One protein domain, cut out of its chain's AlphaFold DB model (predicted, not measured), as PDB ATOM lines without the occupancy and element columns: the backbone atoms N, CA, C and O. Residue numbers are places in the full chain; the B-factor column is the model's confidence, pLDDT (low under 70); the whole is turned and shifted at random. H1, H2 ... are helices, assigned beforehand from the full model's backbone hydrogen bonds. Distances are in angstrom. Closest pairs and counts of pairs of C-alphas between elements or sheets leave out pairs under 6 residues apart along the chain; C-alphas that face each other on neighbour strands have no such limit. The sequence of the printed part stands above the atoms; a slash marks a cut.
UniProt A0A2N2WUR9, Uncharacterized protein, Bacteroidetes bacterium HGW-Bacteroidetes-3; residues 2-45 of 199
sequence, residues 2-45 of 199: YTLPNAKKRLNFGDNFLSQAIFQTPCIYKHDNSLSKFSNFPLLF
ATOM      1  N   TYR A   2     236.128 215.123 243.618       79.06
ATOM      2  CA  TYR A   2     235.406 215.297 242.347       79.06
ATOM      3  C   TYR A   2     234.116 216.097 242.570       79.06
ATOM      4  O   TYR A   2     233.244 215.664 243.314       79.06
ATOM      5  N   THR A   3     233.986 217.258 241.928       90.19
ATOM      6  CA  THR A   3     232.744 218.049 241.929       90.19
ATOM      7  C   THR A   3     231.990 217.852 240.615       90.19
ATOM      8  O   THR A   3     232.605 217.567 239.586       90.19
ATOM      9  N   LEU A   4     230.664 218.043 240.606       89.94
ATOM     10  CA  LEU A   4     229.861 217.897 239.384       89.94
ATOM     11  C   LEU A   4     230.369 218.775 238.214       89.94
ATOM     12  O   LEU A   4     230.475 218.255 237.100       89.94
ATOM     13  N   PRO A   5     230.742 220.060 238.411       92.44
ATOM     14  CA  PRO A   5     231.340 220.863 237.341       92.44
ATOM     15  C   PRO A   5     232.679 220.304 236.843       92.44
ATOM     16  O   PRO A   5     232.929 220.297 235.637       92.44
ATOM     17  N   ASN A   6     233.528 219.802 237.747       91.81
ATOM     18  CA  ASN A   6     234.811 219.201 237.383       91.81
ATOM     19  C   ASN A   6     234.622 217.914 236.564       91.81
ATOM     20  O   ASN A   6     235.267 217.764 235.529       91.81
ATOM     21  N   ALA A   7     233.696 217.041 236.972       91.88
ATOM     22  CA  ALA A   7     233.371 215.813 236.250       91.88
ATOM     23  C   ALA A   7     232.832 216.111 234.843       91.88
ATOM     24  O   ALA A   7     233.336 215.564 233.868       91.88
ATOM     25  N   LYS A   8     231.886 217.057 234.710       92.38
ATOM     26  CA  LYS A   8     231.375 217.510 233.400       92.38
ATOM     27  C   LYS A   8     232.496 218.035 232.501       92.38
ATOM     28  O   LYS A   8     232.521 217.725 231.314       92.38
ATOM     29  N   LYS A   9     233.421 218.829 233.056       92.81
ATOM     30  CA  LYS A   9     234.577 219.350 232.316       92.81
ATOM     31  C   LYS A   9     235.463 218.206 231.817       92.81
ATOM     32  O   LYS A   9     235.760 218.169 230.633       92.81
ATOM     33  N   ARG A  10     235.857 217.280 232.693       91.94
ATOM     34  CA  ARG A  10     236.738 216.153 232.347       91.94
ATOM     35  C   ARG A  10     236.102 215.207 231.324       91.94
ATOM     36  O   ARG A  10     236.746 214.886 230.337       91.94
ATOM     37  N   LEU A  11     234.823 214.864 231.484       92.31
ATOM     38  CA  LEU A  11     234.086 214.062 230.499       92.31
ATOM     39  C   LEU A  11     234.020 214.741 229.121       92.31
ATOM     40  O   LEU A  11     234.205 214.073 228.113       92.31
ATOM     41  N   ASN A  12     233.831 216.066 229.059       90.44
ATOM     42  CA  ASN A  12     233.904 216.808 227.789       90.44
ATOM     43  C   ASN A  12     235.295 216.735 227.130       90.44
ATOM     44  O   ASN A  12     235.383 216.838 225.912       90.44
ATOM     45  N   PHE A  13     236.369 216.595 227.912       89.12
ATOM     46  CA  PHE A  13     237.735 216.441 227.400       89.12
ATOM     47  C   PHE A  13     238.098 214.987 227.046       89.12
ATOM     48  O   PHE A  13     239.212 214.761 226.583       89.12
ATOM     49  N   GLY A  14     237.194 214.020 227.245       88.56
ATOM     50  CA  GLY A  14     237.445 212.608 226.937       88.56
ATOM     51  C   GLY A  14     238.154 211.841 228.055       88.56
ATOM     52  O   GLY A  14     239.037 211.037 227.791       88.56
ATOM     53  N   ASP A  15     237.801 212.102 229.314       91.56
ATOM     54  CA  ASP A  15     238.357 211.379 230.461       91.56
ATOM     55  C   ASP A  15     237.868 209.922 230.513       91.56
ATOM     56  O   ASP A  15     236.741 209.648 230.937       91.56
ATOM     57  N   ASN A  16     238.722 208.995 230.077       92.62
ATOM     58  CA  ASN A  16     238.401 207.571 229.988       92.62
ATOM     59  C   ASN A  16     238.041 206.968 231.346       92.62
ATOM     60  O   ASN A  16     237.039 206.257 231.441       92.62
ATOM     61  N   PHE A  17     238.788 207.308 232.403       92.81
ATOM     62  CA  PHE A  17     238.507 206.834 233.757       92.81
ATOM     63  C   PHE A  17     237.078 207.175 234.185       92.81
ATOM     64  O   PHE A  17     236.312 206.299 234.582       92.81
ATOM     65  N   LEU A  18     236.699 208.454 234.094       92.62
ATOM     66  CA  LEU A  18     235.366 208.899 234.495       92.62
ATOM     67  C   LEU A  18     234.275 208.299 233.613       92.62
ATOM     68  O   LEU A  18     233.222 207.932 234.130       92.62
ATOM     69  N   SER A  19     234.510 208.180 232.307       92.81
ATOM     70  CA  SER A  19     233.555 207.553 231.393       92.81
ATOM     71  C   SER A  19     233.282 206.100 231.787       92.81
ATOM     72  O   SER A  19     232.122 205.705 231.915       92.81
ATOM     73  N   GLN A  20     234.324 205.314 232.070       91.44
ATOM     74  CA  GLN A  20     234.162 203.933 232.529       91.44
ATOM     75  C   GLN A  20     233.487 203.871 233.907       91.44
ATOM     76  O   GLN A  20     232.479 203.186 234.074       91.44
ATOM     77  N   ALA A  21     233.966 204.655 234.873       90.69
ATOM     78  CA  ALA A  21     233.451 204.655 236.242       90.69
ATOM     79  C   ALA A  21     232.000 205.152 236.372       90.69
ATOM     80  O   ALA A  21     231.331 204.861 237.357       90.69
ATOM     81  N   ILE A  22     231.494 205.946 235.426       91.00
ATOM     82  CA  ILE A  22     230.114 206.453 235.479       91.00
ATOM     83  C   ILE A  22     229.173 205.571 234.658       91.00
ATOM     84  O   ILE A  22     228.031 205.362 235.070       91.00
ATOM     85  N   PHE A  23     229.618 205.085 233.496       91.19
ATOM     86  CA  PHE A  23     228.730 204.447 232.519       91.19
ATOM     87  C   PHE A  23     228.903 202.932 232.401       91.19
ATOM     88  O   PHE A  23     228.011 202.283 231.863       91.19
ATOM     89  N   GLN A  24     230.004 202.362 232.897       88.19
ATOM     90  CA  GLN A  24     230.310 200.932 232.758       88.19
ATOM     91  C   GLN A  24     230.316 200.175 234.092       88.19
ATOM     92  O   GLN A  24     230.369 198.948 234.099       88.19
ATOM     93  N   THR A  25     230.210 200.874 235.226       87.75
ATOM     94  CA  THR A  25     230.112 200.246 236.553       87.75
ATOM     95  C   THR A  25     228.700 200.352 237.139       87.75
ATOM     96  O   THR A  25     227.994 201.324 236.854       87.75
ATOM     97  N   PRO A  26     228.281 199.414 238.011       90.88
ATOM     98  CA  PRO A  26     226.985 199.481 238.684       90.88
ATOM     99  C   PRO A  26     226.775 200.794 239.452       90.88
ATOM    100  O   PRO A  26     227.581 201.179 240.299       90.88
ATOM    101  N   CYS A  27     225.665 201.482 239.177       89.94
ATOM    102  CA  CYS A  27     225.318 202.727 239.854       89.94
ATOM    103  C   CYS A  27     224.701 202.437 241.229       89.94
ATOM    104  O   CYS A  27     223.617 201.864 241.317       89.94
ATOM    105  N   ILE A  28     225.378 202.869 242.295       91.50
ATOM    106  CA  ILE A  28     224.895 202.703 243.675       91.50
ATOM    107  C   ILE A  28     223.880 203.797 244.040       91.50
ATOM    108  O   ILE A  28     222.910 203.543 244.749       91.50
ATOM    109  N   TYR A  29     224.091 205.025 243.558       91.44
ATOM    110  CA  TYR A  29     223.212 206.163 243.821       91.44
ATOM    111  C   TYR A  29     223.297 207.204 242.703       91.44
ATOM    112  O   TYR A  29     224.379 207.508 242.198       91.44
ATOM    113  N   LYS A  30     222.150 207.801 242.364       90.62
ATOM    114  CA  LYS A  30     222.034 208.870 241.374       90.62
ATOM    115  C   LYS A  30     220.949 209.855 241.793       90.62
ATOM    116  O   LYS A  30     219.782 209.489 241.857       90.62
ATOM    117  N   HIS A  31     221.340 211.102 242.037       90.50
ATOM    118  CA  HIS A  31     220.393 212.178 242.332       90.50
ATOM    119  C   HIS A  31     219.626 212.621 241.074       90.50
ATOM    120  O   HIS A  31     218.411 212.776 241.102       90.50
ATOM    121  N   ASP A  32     220.337 212.810 239.956       91.31
ATOM    122  CA  ASP A  32     219.754 213.267 238.694       91.31
ATOM    123  C   ASP A  32     220.508 212.744 237.459       91.31
ATOM    124  O   ASP A  32     221.551 212.093 237.547       91.31
ATOM    125  N   ASN A  33     219.968 213.039 236.273       89.94
ATOM    126  CA  ASN A  33     220.491 212.595 234.980       89.94
ATOM    127  C   ASN A  33     221.502 213.565 234.336       89.94
ATOM    128  O   ASN A  33     221.790 213.432 233.153       89.94
ATOM    129  N   SER A  34     222.105 214.504 235.070       89.38
ATOM    130  CA  SER A  34     222.995 215.538 234.503       89.38
ATOM    131  C   SER A  34     224.188 215.012 233.695       89.38
ATOM    132  O   SER A  34     224.750 215.752 232.881       89.38
ATOM    133  N   LEU A  35     224.620 213.778 233.964       90.69
ATOM    134  CA  LEU A  35     225.761 213.138 233.313       90.69
ATOM    135  C   LEU A  35     225.353 212.198 232.168       90.69
ATOM    136  O   LEU A  35     226.219 211.768 231.418       90.69
ATOM    137  N   SER A  36     224.062 211.905 231.962       89.31
ATOM    138  CA  SER A  36     223.645 210.954 230.917       89.31
ATOM    139  C   SER A  36     223.994 211.421 229.507       89.31
ATOM    140  O   SER A  36     224.272 210.599 228.652       89.31
ATOM    141  N   LYS A  37     224.063 212.734 229.259       89.00
ATOM    142  CA  LYS A  37     224.440 213.270 227.941       89.00
ATOM    143  C   LYS A  37     225.835 212.844 227.460       89.00
ATOM    144  O   LYS A  37     226.119 212.971 226.277       89.00
ATOM    145  N   PHE A  38     226.693 212.380 228.369       89.44
ATOM    146  CA  PHE A  38     228.045 211.922 228.057       89.44
ATOM    147  C   PHE A  38     228.115 210.410 227.795       89.44
ATOM    148  O   PHE A  38     229.161 209.940 227.369       89.44
ATOM    149  N   SER A  39     227.031 209.646 228.004       86.31
ATOM    150  CA  SER A  39     227.038 208.182 227.829       86.31
ATOM    151  C   SER A  39     227.303 207.743 226.393       86.31
ATOM    152  O   SER A  39     227.705 206.610 226.158       86.31
ATOM    153  N   ASN A  40     227.044 208.633 225.434       83.44
ATOM    154  CA  ASN A  40     227.205 208.361 224.011       83.44
ATOM    155  C   ASN A  40     228.606 208.720 223.500       83.44
ATOM    156  O   ASN A  40     228.881 208.523 222.319       83.44
ATOM    157  N   PHE A  41     229.476 209.285 224.346       84.88
ATOM    158  CA  PHE A  41     230.844 209.569 223.938       84.88
ATOM    159  C   PHE A  41     231.681 208.288 223.981       84.88
ATOM    160  O   PHE A  41     231.695 207.611 225.011       84.88
ATOM    161  N   PRO A  42     232.369 207.937 222.878       83.75
ATOM    162  CA  PRO A  42     233.279 206.805 222.884       83.75
ATOM    163  C   PRO A  42     234.472 207.089 223.802       83.75
ATOM    164  O   PRO A  42     234.792 208.245 224.097       83.75
ATOM    165  N   LEU A  43     235.147 206.021 224.230       87.00
ATOM    166  CA  LEU A  43     236.449 206.152 224.878       87.00
ATOM    167  C   LEU A  43     237.440 206.819 223.915       87.00
ATOM    168  O   LEU A  43     237.413 206.588 222.704       87.00
ATOM    169  N   LEU A  44     238.302 207.666 224.466       88.12
ATOM    170  CA  LEU A  44     239.300 208.407 223.721       88.12
ATOM    171  C   LEU A  44     240.532 207.527 223.493       88.12
ATOM    172  O   LEU A  44     241.407 207.426 224.355       88.12
ATOM    173  N   PHE A  45     240.618 206.937 222.303       89.19
ATOM    174  CA  PHE A  45     241.809 206.239 221.828       89.19
ATOM    175  C   PHE A  45     242.610 207.162 220.915       89.19
ATOM    176  O   PHE A  45     242.226 207.456 219.788       89.19
TER     177      PHE A  45
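AT A GLANCE: This is residues 2 to 45 of the 199 residues of an uncharacterized protein of Bacteroidetes bacterium HGW-Bacteroidetes-3 (UniProt A0A2N2WUR9). Little of this domain is regular structure: two short helices, H1 and H2, join at a steep angle, and a long stretch with no named element, residues 24 to 45, loops out and folds back beside them. Residues 25 to 33 stick out from the body as an open loop. The printed part has 44 residues, with H1 then H2 along the chain and no named strand; the class is all helix, with 17 residues in named elements. The whole is compact, with a radius of gyration of the C-alphas of 9.9 A, spanning 29 by 21 by 17 A.

IN THESE COORDINATES: Find C-alpha 4 at (229.861, 217.897, 239.384); from there H1, residues 4 to 12, runs 12.3 A. H2, residues 16 to 23, runs 10.5 A to C-alpha 23 at (228.730, 204.447, 232.519).

HOW THE PARTS SIT: H1 and H2 touch, with the closest C-alphas, those of Leu 11 and Ser 19, 6.6 A apart. They run opposite ways at a steep tilt of 64 degrees. In both, every O i to N i+4 pair is within hydrogen-bond range.

THE WHOLE: The farthest C-alphas, those of His 31 and Phe 45, are 30.2 A apart. The link from H1 to H2 is tight. The printed part has no cut, and no printed residue is under 70 in pLDDT.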